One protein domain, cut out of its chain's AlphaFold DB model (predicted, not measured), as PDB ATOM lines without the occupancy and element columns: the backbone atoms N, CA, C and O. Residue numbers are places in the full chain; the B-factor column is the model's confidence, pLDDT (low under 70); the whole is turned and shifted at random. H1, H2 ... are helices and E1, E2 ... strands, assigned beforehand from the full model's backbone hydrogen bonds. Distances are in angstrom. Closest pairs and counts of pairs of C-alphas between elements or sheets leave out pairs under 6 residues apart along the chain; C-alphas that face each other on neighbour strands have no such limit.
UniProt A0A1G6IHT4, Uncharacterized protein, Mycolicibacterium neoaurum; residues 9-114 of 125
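Overview. This is residues 9 to 114 of the 125 residues of an uncharacterized protein of Mycolicibacterium neoaurum (UniProt A0A1G6IHT4). A strongly twisted sheet of three long strands, E1, E2 and E3, has one long helix, H2, lying crosswise over one face; H2 packs on the sheet with its residues 100 to 108, and its earlier residues run on past the strands. The short helix H1 only grazes the sheet, and residues 16 to 17 and 112 to 113 pair briefly with E3 and E1, one stretch at each edge of the sheet. The printed part has 106 residues, with two named helices and three named strands in the order H1, E1, E2, E3, H2; the sheet's order is E1, E2, E3, all antiparallel, and the class is mixed, helices and strands. The whole is compact, with a radius of gyration of the C-alphas of 14.1 A and spans of 41 by 35 by 24 A.

Along the chain. E1 is residues 33 to 40, 20.5 A from first to last C-alpha. E2, residues 53 to 63, is 27.0 A long and bends by 52 degrees at residue 60. E3, residues 66 to 75, measures 27.7 A. H2, residues 87 to 108, is 32.2 A long, from C-alpha 87 at (23.811, 23.753, -27.415) to C-alpha 108 at (22.666, 27.457, -59.338). H1, residues 9 to 13, is 6.2 A long, with C-alpha 9 at (17.813, 49.896, -58.063).

Arrangement. The strands form a meander, each strand the antiparallel neighbour of the one before. The inner strand E2 makes a hairpin with E1, at 146 degrees between directions; N 37 and O 58 are within hydrogen-bond range at 2.9 A. E2 also makes a hairpin with E3, at 161 degrees, with N 59 and O 70 at 2.9 A and N 70 and O 59 at 2.8 A. H2 on one face of the sheet makes two layers. Its height over the sheet is 10.1 A, and it lies over E2 and E3, across the strands at 82 degrees to E2 on the local plane. The closest C-alphas of H2 and E1 are those of Ile 107 and His 39, 5.5 A apart; those of H2 and E3 are Tyr 100 and Ile 74, 7.1 A apart. H1 only grazes the sheet with its residues 11 to 13; the closest C-alphas of H1 and E3 are those of Phe 11 and Arg 71, 6.9 A apart. H1 and H2 are apart. Residues 16 to 17 pair in parallel with residues 71 to 72 of E3, and residues 112 to 113 with residues 39 to 40 of E1. In H1 and H2 every O i to N i+4 pair is within hydrogen-bond range.

Size, cuts and confidence. The two C-alphas farthest apart, those of Ser 86 and Gln 114, are 42.1 A from each other. The printed part has no cut. The links H1 to E1, E1 to E2 and E3 to H2 are long; the link E2 to E3 is tight. Mean pLDDT of the printed part is 85.0, with residues 24 to 32 and residue 64 under 70.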
ATOM      1  N   GLN A   9      18.355  49.094 -59.159       89.25
ATOM      2  CA  GLN A   9      17.813  49.896 -58.063       89.25
ATOM      3  C   GLN A   9      16.505  49.312 -57.518       89.25
ATOM      4  O   GLN A   9      16.333  49.234 -56.299       89.25
ATOM      5  N   GLU A  10      15.602  48.872 -58.394       91.44
ATOM      6  CA  GLU A  10      14.356  48.223 -57.980       91.44
ATOM      7  C   GLU A  10      14.639  46.918 -57.239       91.44
ATOM      8  O   GLU A  10      14.116  46.727 -56.144       91.44
ATOM      9  N   PHE A  11      15.528  46.066 -57.766       92.56
ATOM     10  CA  PHE A  11      15.932  44.838 -57.082       92.56
ATOM     11  C   PHE A  11      16.538  45.120 -55.702       92.56
ATOM     12  O   PHE A  11      16.192  44.456 -54.728       92.56
ATOM     13  N   ALA A  12      17.426  46.113 -55.592       89.75
ATOM     14  CA  ALA A  12      18.045  46.478 -54.318       89.75
ATOM     15  C   ALA A  12      17.028  46.995 -53.285       89.75
ATOM     16  O   ALA A  12      17.243  46.823 -52.084       89.75
ATOM     17  N   SER A  13      15.931  47.591 -53.759       92.06
ATOM     18  CA  SER A  13      14.839  48.117 -52.932       92.06
ATOM     19  C   SER A  13      13.829  47.048 -52.504       92.06
ATOM     20  O   SER A  13      12.977  47.332 -51.664       92.06
ATOM     21  N   LEU A  14      13.909  45.827 -53.049       92.56
ATOM     22  CA  LEU A  14      13.051  44.728 -52.614       92.56
ATOM     23  C   LEU A  14      13.345  44.352 -51.150       92.56
ATOM     24  O   LEU A  14      14.510  44.375 -50.721       92.56
ATOM     25  N   PRO A  15      12.313  43.954 -50.385       92.38
ATOM     26  CA  PRO A  15      12.498  43.434 -49.038       92.38
ATOM     27  C   PRO A  15      13.393  42.185 -49.054       92.38
ATOM     28  O   PRO A  15      13.353  41.398 -50.005       92.38
ATOM     29  N   PRO A  16      14.231  41.979 -48.025       92.12
ATOM     30  CA  PRO A  16      15.041  40.775 -47.935       92.12
ATOM     31  C   PRO A  16      14.158  39.537 -47.717       92.12
ATOM     32  O   PRO A  16      13.135  39.592 -47.034       92.12
ATOM     33  N   ALA A  17      14.579  38.412 -48.282       90.44
ATOM     34  CA  ALA A  17      14.118  37.078 -47.932       90.44
ATOM     35  C   ALA A  17      15.255  36.318 -47.245       90.44
ATOM     36  O   ALA A  17      16.428  36.475 -47.599       90.44
ATOM     37  N   TRP A  18      14.882  35.479 -46.286       88.62
ATOM     38  CA  TRP A  18      15.782  34.607 -45.541       88.62
ATOM     39  C   TRP A  18      15.483  33.155 -45.930       88.62
ATOM     40  O   TRP A  18      14.312  32.850 -46.159       88.62
ATOM     41  N   PRO A  19      16.490  32.262 -46.025       88.88
ATOM     42  CA  PRO A  19      16.272  30.872 -46.440       88.88
ATOM     43  C   PRO A  19      15.187  30.152 -45.633       88.88
ATOM     44  O   PRO A  19      14.367  29.442 -46.188       88.88
ATOM     45  N   GLU A  20      15.107  30.420 -44.336       78.56
ATOM     46  CA  GLU A  20      14.109  29.863 -43.409       78.56
ATOM     47  C   GLU A  20      12.645  30.159 -43.802       78.56
ATOM     48  O   GLU A  20      11.742  29.457 -43.357       78.56
ATOM     49  N   TYR A  21      12.396  31.144 -44.672       76.25
ATOM     50  CA  TYR A  21      11.058  31.496 -45.177       76.25
ATOM     51  C   TYR A  21      10.766  30.953 -46.583       76.25
ATOM     52  O   TYR A  21       9.759  31.320 -47.191       76.25
ATOM     53  N   ILE A  22      11.661  30.131 -47.132       81.56
ATOM     54  CA  ILE A  22      11.572  29.589 -48.485       81.56
ATOM     55  C   ILE A  22      11.196  28.109 -48.399       81.56
ATOM     56  O   ILE A  22      11.817  27.314 -47.694       81.56
ATOM     57  N   GLN A  23      10.150  27.731 -49.125       71.00
ATOM     58  CA  GLN A  23       9.651  26.368 -49.148       71.00
ATOM     59  C   GLN A  23      10.694  25.427 -49.768       71.00
ATOM     60  O   GLN A  23      11.242  25.697 -50.836       71.00
ATOM     61  N   GLY A  24      10.933  24.288 -49.112       61.72
ATOM     62  CA  GLY A  24      11.882  23.273 -49.581       61.72
ATOM     63  C   GLY A  24      13.316  23.451 -49.078       61.72
ATOM     64  O   GLY A  24      14.140  22.582 -49.350       61.72
ATOM     65  N   THR A  25      13.606  24.504 -48.313       57.31
ATOM     66  CA  THR A  25      14.784  24.564 -47.430       57.31
ATOM     67  C   THR A  25      14.398  24.223 -45.995       57.31
ATOM     68  O   THR A  25      13.209  24.256 -45.680       57.31
ATOM     69  N   CYS A  26      15.369  23.856 -45.146       46.78
ATOM     70  CA  CYS A  26      15.186  23.520 -43.721       46.78
ATOM     71  C   CYS A  26      14.199  24.476 -43.022       46.78
ATOM     72  O   CYS A  26      14.558  25.575 -42.602       46.78
ATOM     73  N   ALA A  27      12.927  24.078 -42.971       46.66
ATOM     74  CA  ALA A  27      11.834  24.954 -42.590       46.66
ATOM     75  C   ALA A  27      11.710  24.957 -41.067       46.66
ATOM     76  O   ALA A  27      11.120  24.052 -40.478       46.66
ATOM     77  N   PHE A  28      12.262  25.984 -40.425       42.41
ATOM     78  CA  PHE A  28      11.973  26.273 -39.026       42.41
ATOM     79  C   PHE A  28      10.669  27.058 -38.952       42.41
ATOM     80  O   PHE A  28      10.652  28.257 -39.202       42.41
ATOM     81  N   ASN A  29       9.581  26.357 -38.615       45.41
ATOM     82  CA  ASN A  29       8.334  26.899 -38.057       45.41
ATOM     83  C   ASN A  29       7.914  28.291 -38.563       45.41
ATOM     84  O   ASN A  29       7.753  29.227 -37.777       45.41
ATOM     85  N   GLY A  30       7.683  28.424 -39.863       42.50
ATOM     86  CA  GLY A  30       7.053  29.609 -40.417       42.50
ATOM     87  C   GLY A  30       6.152  29.206 -41.561       42.50
ATOM     88  O   GLY A  30       6.545  28.398 -42.399       42.50
ATOM     89  N   ASP A  31       4.968  29.799 -41.621       52.97
ATOM     90  CA  ASP A  31       3.988  29.689 -42.706       52.97
ATOM     91  C   ASP A  31       4.503  30.300 -44.040       52.97
ATOM     92  O   ASP A  31       3.748  30.864 -44.828       52.97
ATOM     93  N   GLY A  32       5.819  30.261 -44.272       55.31
ATOM     94  CA  GLY A  32       6.540  30.931 -45.342       55.31
ATOM     95  C   GLY A  32       6.430  30.186 -46.666       55.31
ATOM     96  O   GLY A  32       7.192  29.268 -46.957       55.31
ATOM     97  N   THR A  33       5.506  30.637 -47.507       75.62
ATOM     98  CA  THR A  33       5.330  30.221 -48.907       75.62
ATOM     99  C   THR A  33       6.277  30.986 -49.843       75.62
ATOM    100  O   THR A  33       5.856  31.627 -50.808       75.62
ATOM    101  N   GLY A  34       7.574  30.990 -49.522       83.12
ATOM    102  CA  GLY A  34       8.615  31.571 -50.369       83.12
ATOM    103  C   GLY A  34       9.060  30.604 -51.471       83.12
ATOM    104  O   GLY A  34       9.344  29.447 -51.185       83.12
ATOM    105  N   ILE A  35       9.172  31.054 -52.720       88.62
ATOM    106  CA  ILE A  35       9.661  30.249 -53.850       88.62
ATOM    107  C   ILE A  35      10.783  31.004 -54.561       88.62
ATOM    108  O   ILE A  35      10.634  32.173 -54.925       88.62
ATOM    109  N   LEU A  36      11.912  30.329 -54.789       91.81
ATOM    110  CA  LEU A  36      13.002  30.856 -55.605       91.81
ATOM    111  C   LEU A  36      12.587  30.895 -57.082       91.81
ATOM    112  O   LEU A  36      12.205  29.874 -57.649       91.81
ATOM    113  N   ILE A  37      12.693  32.063 -57.715       92.50
ATOM    114  CA  ILE A  37      12.278  32.258 -59.112       92.50
ATOM    115  C   ILE A  37      13.486  32.268 -60.048       92.50
ATOM    116  O   ILE A  37      13.449  31.673 -61.122       92.50
ATOM    117  N   ALA A  38      14.545  32.986 -59.666       93.81
ATOM    118  CA  ALA A  38      15.666  33.257 -60.556       93.81
ATOM    119  C   ALA A  38      16.954  33.616 -59.812       93.81
ATOM    120  O   ALA A  38      16.916  34.251 -58.757       93.81
ATOM    121  N   HIS A  39      18.090  33.281 -60.421       94.88
ATOM    122  CA  HIS A  39      19.426  33.704 -60.012       94.88
ATOM    123  C   HIS A  39      19.751  35.065 -60.632       94.88
ATOM    124  O   HIS A  39      19.610  35.247 -61.836       94.88
ATOM    125  N   VAL A  40      20.216  36.027 -59.843       95.00
ATOM    126  CA  VAL A  40      20.713  37.301 -60.373       95.00
ATOM    127  C   VAL A  40      22.154  37.126 -60.836       95.00
ATOM    128  O   VAL A  40      23.000  36.668 -60.071       95.00
ATOM    129  N   HIS A  41      22.438  37.515 -62.077       93.94
ATOM    130  CA  HIS A  41      23.759  37.362 -62.677       93.94
ATOM    131  C   HIS A  41      24.847  38.058 -61.827       93.94
ATOM    132  O   HIS A  41      24.672  39.224 -61.477       93.94
ATOM    133  N   PRO A  42      26.006  37.429 -61.545       90.38
ATOM    134  CA  PRO A  42      27.045  38.009 -60.680       90.38
ATOM    135  C   PRO A  42      27.601  39.372 -61.125       90.38
ATOM    136  O   PRO A  42      28.066  40.141 -60.292       90.38
ATOM    137  N   ILE A  43      27.516  39.701 -62.421       89.75
ATOM    138  CA  ILE A  43      27.877  41.031 -62.970       89.75
ATOM    139  C   ILE A  43      27.088  42.183 -62.328       89.75
ATOM    140  O   ILE A  43      27.511  43.328 -62.385       89.75
ATOM    141  N   CYS A  44      25.937  41.875 -61.733       89.44
ATOM    142  CA  CYS A  44      25.063  42.816 -61.051       89.44
ATOM    143  C   CYS A  44      25.504  43.125 -59.608       89.44
ATOM    144  O   CYS A  44      24.850  43.924 -58.937       89.44
ATOM    145  N   ASN A  45      26.558  42.477 -59.097       87.56
ATOM    146  CA  ASN A  45      27.113  42.784 -57.781       87.56
ATOM    147  C   ASN A  45      27.885  44.105 -57.826       87.56
ATOM    148  O   ASN A  45      28.607  44.385 -58.784       87.56
ATOM    149  N   ARG A  46      27.756  44.913 -56.771       82.44
ATOM    150  CA  ARG A  46      28.474  46.187 -56.681       82.44
ATOM    151  C   ARG A  46      29.937  45.956 -56.276       82.44
ATOM    152  O   ARG A  46      30.187  45.144 -55.392       82.44
ATOM    153  N   PRO A  47      30.908  46.677 -56.863       78.12
ATOM    154  CA  PRO A  47      32.310  46.558 -56.453       78.12
ATOM    155  C   PRO A  47      32.545  46.897 -54.978       78.12
ATOM    156  O   PRO A  47      33.412  46.297 -54.356       78.12
ATOM    157  N   GLU A  48      31.767  47.836 -54.437       84.06
ATOM    158  CA  GLU A  48      31.803  48.244 -53.033       84.06
ATOM    159  C   GLU A  48      30.566  47.699 -52.300       84.06
ATOM    160  O   GLU A  48      29.425  47.924 -52.720       84.06
ATOM    161  N   GLY A  49      30.785  46.968 -51.206       84.12
ATOM    162  CA  GLY A  49      29.745  46.434 -50.321       84.12
ATOM    163  C   GLY A  49      29.154  45.069 -50.710       84.12
ATOM    164  O   GLY A  49      28.369  44.507 -49.931       84.12
ATOM    165  N   ASP A  50      29.513  44.507 -51.868       91.12
ATOM    166  CA  ASP A  50      29.129  43.148 -52.291       91.12
ATOM    167  C   ASP A  50      30.330  42.200 -52.490       91.12
ATOM    168  O   ASP A  50      30.200  41.143 -53.109       91.12
ATOM    169  N   GLU A  51      31.494  42.517 -51.925       91.62
ATOM    170  CA  GLU A  51      32.745  41.761 -52.090       91.62
ATOM    171  C   GLU A  51      32.654  40.320 -51.552       91.62
ATOM    172  O   GLU A  51      33.359  39.405 -52.002       91.62
ATOM    173  N   ASP A  52      31.789  40.100 -50.561       93.88
ATOM    174  CA  ASP A  52      31.527  38.795 -49.962       93.88
ATOM    175  C   ASP A  52      30.212  38.156 -50.434       93.88
ATOM    176  O   ASP A  52      29.881  37.063 -49.968       93.88
ATOM    177  N   VAL A  53      29.482  38.774 -51.370       95.19
ATOM    178  CA  VAL A  53      28.266  38.196 -51.954       95.19
ATOM    179  C   VAL A  53      28.638  37.051 -52.892       95.19
ATOM    180  O   VAL A  53      29.408  37.209 -53.834       95.19
ATOM    181  N   ILE A  54      28.056  35.881 -52.638       94.75
ATOM    182  CA  ILE A  54      28.245  34.668 -53.441       94.75
ATOM    183  C   ILE A  54      27.116  34.525 -54.459       94.75
ATOM    184  O   ILE A  54      27.362  34.155 -55.603       94.75
ATOM    185  N   ALA A  55      25.878  34.793 -54.042       95.44
ATOM    186  CA  ALA A  55      24.705  34.636 -54.888       95.44
ATOM    187  C   ALA A  55      23.577  35.581 -54.465       95.44
ATOM    188  O   ALA A  55      23.425  35.926 -53.290       95.44
ATOM    189  N   ARG A  56      22.753  35.966 -55.438       95.81
ATOM    190  CA  ARG A  56      21.523  36.736 -55.236       95.81
ATOM    191  C   ARG A  56      20.390  36.052 -55.979       95.81
ATOM    192  O   ARG A  56      20.600  35.537 -57.071       95.81
ATOM    193  N   ALA A  57      19.193  36.063 -55.414       95.25
ATOM    194  CA  ALA A  57      18.037  35.474 -56.070       95.25
ATOM    195  C   ALA A  57      16.785  36.321 -55.894       95.25
ATOM    196  O   ALA A  57      16.630  37.026 -54.893       95.25
ATOM    197  N   LEU A  58      15.902  36.232 -56.884       94.50
ATOM    198  CA  LEU A  58      14.551  36.759 -56.800       94.50
ATOM    199  C   LEU A  58      13.653  35.698 -56.166       94.50
ATOM    200  O   LEU A  58      13.630  34.550 -56.617       94.50
ATOM    201  N   VAL A  59      12.924  36.091 -55.128       93.50
ATOM    202  CA  VAL A  59      12.049  35.208 -54.358       93.50
ATOM    203  C   VAL A  59      10.630  35.738 -54.449       93.50
ATOM    204  O   VAL A  59      10.404  36.932 -54.265       93.50
ATOM    205  N   PHE A  60       9.672  34.867 -54.733       90.56
ATOM    206  CA  PHE A  60       8.260  35.178 -54.577       90.56
ATOM    207  C   PHE A  60       7.832  34.745 -53.185       90.56
ATOM    208  O   PHE A  60       8.009  33.580 -52.851       90.56
ATOM    209  N   VAL A  61       7.284  35.650 -52.386       87.69
ATOM    210  CA  VAL A  61       6.752  35.336 -51.060       87.69
ATOM    211  C   VAL A  61       5.264  35.627 -51.077       87.69
ATOM    212  O   VAL A  61       4.851  36.729 -51.432       87.69
ATOM    213  N   SER A  62       4.465  34.630 -50.714       83.12
ATOM    214  CA  SER A  62       3.032  34.795 -50.493       83.12
ATOM    215  C   SER A  62       2.748  34.646 -49.007       83.12
ATOM    216  O   SER A  62       2.993  33.576 -48.453       83.12
ATOM    217  N   ASP A  63       2.224  35.690 -48.377       75.19
ATOM    218  CA  ASP A  63       1.810  35.685 -46.975       75.19
ATOM    219  C   ASP A  63       0.417  36.323 -46.802       75.19
ATOM    220  O   ASP A  63      -0.290  36.610 -47.773       75.19
ATOM    221  N   VAL A  64      -0.000  36.539 -45.552       69.94
ATOM    222  CA  VAL A  64      -1.289  37.173 -45.219       69.94
ATOM    223  C   VAL A  64      -1.415  38.623 -45.706       69.94
ATOM    224  O   VAL A  64      -2.531  39.133 -45.796       69.94
ATOM    225  N   GLN A  65      -0.303  39.298 -46.013       70.06
ATOM    226  CA  GLN A  65      -0.270  40.660 -46.553       70.06
ATOM    227  C   GLN A  65      -0.315  40.679 -48.088       70.06
ATOM    228  O   GLN A  65      -0.539  41.735 -48.682       70.06
ATOM    229  N   GLY A  66      -0.148  39.523 -48.733       74.94
ATOM    230  CA  GLY A  66      -0.263  39.344 -50.173       74.94
ATOM    231  C   GLY A  66       0.963  38.676 -50.788       74.94
ATOM    232  O   GLY A  66       1.814  38.111 -50.108       74.94
ATOM    233  N   ALA A  67       1.031  38.727 -52.115       81.75
ATOM    234  CA  ALA A  67       2.075  38.081 -52.897       81.75
ATOM    235  C   ALA A  67       3.061  39.127 -53.432       81.75
ATOM    236  O   ALA A  67       2.694  39.961 -54.261       81.75
ATOM    237  N   ASN A  68       4.305  39.081 -52.955       88.69
ATOM    238  CA  ASN A  68       5.317  40.104 -53.203       88.69
ATOM    239  C   ASN A  68       6.665  39.502 -53.619       88.69
ATOM    240  O   ASN A  68       6.995  38.355 -53.315       88.69
ATOM    241  N   LEU A  69       7.466  40.307 -54.319       91.69
ATOM    242  CA  LEU A  69       8.840  39.954 -54.663       91.69
ATOM    243  C   LEU A  69       9.800  40.383 -53.554       91.69
ATOM    244  O   LEU A  69       9.736  41.504 -53.055       91.69
ATOM    245  N   HIS A  70      10.718  39.492 -53.215       93.31
ATOM    246  CA  HIS A  70      11.784  39.691 -52.248       93.31
ATOM    247  C   HIS A  70      13.137  39.392 -52.896       93.31
ATOM    248  O   HIS A  70      13.234  38.693 -53.910       93.31
ATOM    249  N   ARG A  71      14.204  39.888 -52.274       94.50
ATOM    250  CA  ARG A  71      15.581  39.551 -52.639       94.50
ATOM    251  C   ARG A  71      16.201  38.617 -51.606       94.50
ATOM    252  O   ARG A  71      16.272  38.943 -50.426       94.50
ATOM    253  N   LEU A  72      16.745  37.494 -52.050       94.88
ATOM    254  CA  LEU A  72      17.672  36.704 -51.247       94.88
ATOM    255  C   LEU A  72      19.102  37.128 -51.590       94.88
ATOM    256  O   LEU A  72      19.447  37.332 -52.755       94.88
ATOM    257  N   THR A  73      19.945  37.287 -50.576       95.94
ATOM    258  CA  THR A  73      21.373  37.580 -50.741       95.94
ATOM    259  C   THR A  73      22.160  36.630 -49.857       95.94
ATOM    260  O   THR A  73      21.980  36.630 -48.643       95.94
ATOM    261  N   ILE A  74      23.019  35.824 -50.474       95.38
ATOM    262  CA  ILE A  74      23.888  34.870 -49.790       95.38
ATOM    263  C   ILE A  74      25.304  35.426 -49.816       95.38
ATOM    264  O   ILE A  74      25.891  35.610 -50.885       95.38
ATOM    265  N   ARG A  75      25.851  35.683 -48.633       95.38
ATOM    266  CA  ARG A  75      27.227  36.121 -48.408       95.38
ATOM    267  C   ARG A  75      28.083  34.973 -47.877       95.38
ATOM    268  O   ARG A  75      27.566  34.035 -47.272       95.38
ATOM    269  N   LYS A  76      29.407  35.068 -48.033       94.06
ATOM    270  CA  LYS A  76      30.383  34.106 -47.475       94.06
ATOM    271  C   LYS A  76      30.164  33.874 -45.983       94.06
ATOM    272  O   LYS A  76      30.166  32.736 -45.526       94.06
ATOM    273  N   SER A  77      29.888  34.945 -45.243       91.81
ATOM    274  CA  SER A  77      29.605  34.905 -43.806       91.81
ATOM    275  C   SER A  77      28.321  34.152 -43.432       91.81
ATOM    276  O   SER A  77      28.158  33.778 -42.270       91.81
ATOM    277  N   ASN A  78      27.408  33.905 -44.378       92.56
ATOM    278  CA  ASN A  78      26.206  33.114 -44.126       92.56
ATOM    279  C   ASN A  78      26.476  31.605 -44.125       92.56
ATOM    280  O   ASN A  78      25.715  30.876 -43.492       92.56
ATOM    281  N   LEU A  79      27.547  31.155 -44.786       91.31
ATOM    282  CA  LEU A  79      27.922  29.740 -44.899       91.31
ATOM    283  C   LEU A  79      28.865  29.274 -43.782       91.31
ATOM    284  O   LEU A  79      29.161  28.091 -43.667       91.31
ATOM    285  N   ALA A  80      29.360  30.199 -42.962       90.12
ATOM    286  CA  ALA A  80      30.210  29.874 -41.827       90.12
ATOM    287  C   ALA A  80      29.364  29.624 -40.572       90.12
ATOM    288  O   ALA A  80      28.457  30.406 -40.265       90.12
ATOM    289  N   LEU A  81      29.706  28.565 -39.831       86.19
ATOM    290  CA  LEU A  81      29.231  28.365 -38.465       86.19
ATOM    291  C   LEU A  81      29.841  29.434 -37.562       86.19
ATOM    292  O   LEU A  81      31.039  29.713 -37.628       86.19
ATOM    293  N   ARG A  82      29.013  30.024 -36.707       85.00
ATOM    294  CA  ARG A  82      29.465  30.926 -35.649       85.00
ATOM    295  C   ARG A  82      29.584  30.138 -34.357       85.00
ATOM    296  O   ARG A  82      28.698  29.348 -34.043       85.00
ATOM    297  N   ASP A  83      30.645  30.387 -33.597       77.88
ATOM    298  CA  ASP A  83      30.756  29.815 -32.258       77.88
ATOM    299  C   ASP A  83      29.644  30.381 -31.366       77.88
ATOM    300  O   ASP A  83      29.394  31.593 -31.338       77.88
ATOM    301  N   LYS A  84      28.926  29.484 -30.690       78.50
ATOM    302  CA  LYS A  84      27.803  29.807 -29.803       78.50
ATOM    303  C   LYS A  84      27.971  29.077 -28.480       78.50
ATOM    304  O   LYS A  84      28.300  27.894 -28.461       78.50
ATOM    305  N   ASP A  85      27.670  29.768 -27.387       76.62
ATOM    306  CA  ASP A  85      27.922  29.271 -26.028       76.62
ATOM    307  C   ASP A  85      26.910  28.209 -25.555       76.62
ATOM    308  O   ASP A  85      27.171  27.485 -24.599       76.62
ATOM    309  N   SER A  86      25.758  28.083 -26.226       79.69
ATOM    310  CA  SER A  86      24.655  27.185 -25.847       79.69
ATOM    311  C   SER A  86      24.393  26.117 -26.912       79.69
ATOM    312  O   SER A  86      24.389  26.430 -28.101       79.69
ATOM    313  N   GLU A  87      24.124  24.870 -26.503       77.75
ATOM    314  CA  GLU A  87      23.811  23.753 -27.415       77.75
ATOM    315  C   GLU A  87      22.607  24.049 -28.320       77.75
ATOM    316  O   GLU A  87      22.712  23.888 -29.534       77.75
ATOM    317  N   ASN A  88      21.520  24.606 -27.776       75.12
ATOM    318  CA  ASN A  88      20.348  24.993 -28.576       75.12
ATOM    319  C   ASN A  88      20.692  26.071 -29.619       75.12
ATOM    320  O   ASN A  88      20.144  26.092 -30.719       75.12
ATOM    321  N   MET A  89      21.615  26.982 -29.290       76.81
ATOM    322  CA  MET A  89      22.077  27.999 -30.239       76.81
ATOM    323  C   MET A  89      22.995  27.411 -31.313       76.81
ATOM    324  O   MET A  89      23.016  27.928 -32.427       76.81
ATOM    325  N   LYS A  90      23.744  26.349 -30.995       84.00
ATOM    326  CA  LYS A  90      24.563  25.625 -31.975       84.00
ATOM    327  C   LYS A  90      23.687  24.889 -32.978       84.00
ATOM    328  O   LYS A  90      23.946  24.993 -34.168       84.00
ATOM    329  N   GLU A  91      22.646  24.199 -32.518       84.12
ATOM    330  CA  GLU A  91      21.708  23.494 -33.402       84.12
ATOM    331  C   GLU A  91      21.007  24.464 -34.363       84.12
ATOM    332  O   GLU A  91      21.028  24.254 -35.574       84.12
ATOM    333  N   PHE A  92      20.503  25.591 -33.844       83.62
ATOM    334  CA  PHE A  92      19.929  26.650 -34.678       83.62
ATOM    335  C   PHE A  92      20.926  27.178 -35.722       83.62
ATOM    336  O   PHE A  92      20.579  27.382 -36.882       83.62
ATOM    337  N   GLU A  93      22.183  27.393 -35.330       86.31
ATOM    338  CA  GLU A  93      23.210  27.908 -36.236       86.31
ATOM    339  C   GLU A  93      23.590  26.899 -37.331       86.31
ATOM    340  O   GLU A  93      23.791  27.294 -38.482       86.31
ATOM    341  N   VAL A  94      23.659  25.607 -36.996       87.50
ATOM    342  CA  VAL A  94      23.902  24.521 -37.959       87.50
ATOM    343  C   VAL A  94      22.809  24.489 -39.014       87.50
ATOM    344  O   VAL A  94      23.094  24.471 -40.212       87.50
ATOM    345  N   GLU A  95      21.561  24.543 -38.578       85.25
ATOM    346  CA  GLU A  95      20.408  24.485 -39.462       85.25
ATOM    347  C   GLU A  95      20.255  25.752 -40.310       85.25
ATOM    348  O   GLU A  95      20.009  25.672 -41.516       85.25
ATOM    349  N   ARG A  96      20.540  26.928 -39.737       87.44
ATOM    350  CA  ARG A  96      20.659  28.178 -40.497       87.44
ATOM    351  C   ARG A  96      21.671  28.024 -41.632       87.44
ATOM    352  O   ARG A  96      21.358  28.325 -42.782       87.44
ATOM    353  N   VAL A  97      22.895  27.582 -41.326       90.31
ATOM    354  CA  VAL A  97      23.960  27.392 -42.328       90.31
ATOM    355  C   VAL A  97      23.535  26.381 -43.391       90.31
ATOM    356  O   VAL A  97      23.721  26.637 -44.584       90.31
ATOM    357  N   ARG A  98      22.903  25.278 -42.985       89.75
ATOM    358  CA  ARG A  98      22.362  24.267 -43.897       89.75
ATOM    359  C   ARG A  98      21.336  24.855 -44.870       89.75
ATOM    360  O   ARG A  98      21.482  24.655 -46.073       89.75
ATOM    361  N   ALA A  99      20.377  25.646 -44.390       89.50
ATOM    362  CA  ALA A  99      19.381  26.297 -45.242       89.50
ATOM    363  C   ALA A  99      20.026  27.235 -46.281       89.50
ATOM    364  O   ALA A  99      19.612  27.273 -47.442       89.50
ATOM    365  N   TYR A 100      21.085  27.963 -45.901       92.62
ATOM    366  CA  TYR A 100      21.850  28.783 -46.847       92.62
ATOM    367  C   TYR A 100      22.569  27.946 -47.912       92.62
ATOM    368  O   TYR A 100      22.603  28.362 -49.072       92.62
ATOM    369  N   HIS A 101      23.125  26.787 -47.552       92.44
ATOM    370  CA  HIS A 101      23.727  25.865 -48.518       92.44
ATOM    371  C   HIS A 101      22.689  25.304 -49.498       92.44
ATOM    372  O   HIS A 101      22.910  25.364 -50.706       92.44
ATOM    373  N   GLU A 102      21.539  24.848 -49.001       91.19
ATOM    374  CA  GLU A 102      20.443  24.333 -49.833       91.19
ATOM    375  C   GLU A 102      19.930  25.404 -50.809       91.19
ATOM    376  O   GLU A 102      19.798  25.148 -52.008       91.19
ATOM    377  N   CYS A 103      19.723  26.636 -50.329       92.06
ATOM    378  CA  CYS A 103      19.376  27.768 -51.186       92.06
ATOM    379  C   CYS A 103      20.456  28.035 -52.243       92.06
ATOM    380  O   CYS A 103      20.128  28.246 -53.408       92.06
ATOM    381  N   LEU A 104      21.740  28.037 -51.872       94.00
ATOM    382  CA  LEU A 104      22.833  28.279 -52.816       94.00
ATOM    383  C   LEU A 104      22.856  27.234 -53.940       94.00
ATOM    384  O   LEU A 104      23.026  27.596 -55.106       94.00
ATOM    385  N   ASP A 105      22.660  25.961 -53.603       92.50
ATOM    386  CA  ASP A 105      22.605  24.880 -54.584       92.50
ATOM    387  C   ASP A 105      21.357  24.965 -55.467       92.50
ATOM    388  O   ASP A 105      21.452  24.786 -56.683       92.50
ATOM    389  N   ALA A 106      20.204  25.330 -54.904       91.75
ATOM    390  CA  ALA A 106      18.992  25.573 -55.678       91.75
ATOM    391  C   ALA A 106      19.175  26.734 -56.672       91.75
ATOM    392  O   ALA A 106      18.851  26.590 -57.850       91.75
ATOM    393  N   ILE A 107      19.764  27.853 -56.232       93.75
ATOM    394  CA  ILE A 107      19.989  29.049 -57.060       93.75
ATOM    395  C   ILE A 107      20.816  28.734 -58.308       93.75
ATOM    396  O   ILE A 107      20.527  29.260 -59.381       93.75
ATOM    397  N   ARG A 108      21.816  27.853 -58.201       90.44
ATOM    398  CA  ARG A 108      22.666  27.457 -59.338       90.44
ATOM    399  C   ARG A 108      21.887  26.815 -60.488       90.44
ATOM    400  O   ARG A 108      22.364  26.850 -61.617       90.44
ATOM    401  N   ASN A 109      20.711  26.256 -60.205       91.19
ATOM    402  CA  ASN A 109      19.860  25.575 -61.180       91.19
ATOM    403  C   ASN A 109      18.713  26.455 -61.710       91.19
ATOM    404  O   ASN A 109      17.902  25.991 -62.510       91.19
ATOM    405  N   LEU A 110      18.618  27.713 -61.268       93.12
ATOM    406  CA  LEU A 110      17.560  28.634 -61.676       93.12
ATOM    407  C   LEU A 110      17.893  29.363 -62.983       93.12
ATOM    408  O   LEU A 110      19.068  29.547 -63.314       93.12
ATOM    409  N   PRO A 111      16.870  29.870 -63.699       94.44
ATOM    410  CA  PRO A 111      17.099  30.812 -64.784       94.44
ATOM    411  C   PRO A 111      17.858  32.043 -64.275       94.44
ATOM    412  O   PRO A 111      17.603  32.553 -63.180       94.44
ATOM    413  N   VAL A 112      18.795  32.524 -65.093       94.62
ATOM    414  CA  VAL A 112      19.644  33.670 -64.766       94.62
ATOM    415  C   VAL A 112      18.999  34.954 -65.282       94.62
ATOM    416  O   VAL A 112      18.717  35.085 -66.471       94.62
ATOM    417  N   LEU A 113      18.790  35.915 -64.388       92.06
ATOM    418  CA  LEU A 113      18.328  37.264 -64.689       92.06
ATOM    419  C   LEU A 113      19.501  38.237 -64.635       92.06
ATOM    420  O   LEU A 113      20.172  38.372 -63.609       92.06
ATOM    421  N   GLN A 114      19.709  38.963 -65.727       91.06
ATOM    422  CA  GLN A 114      20.558  40.144 -65.738       91.06
ATOM    423  C   GLN A 114      19.689  41.374 -65.484       91.06
ATOM    424  O   GLN A 114      18.694  41.598 -66.172       91.06
TER     425      GLN A 114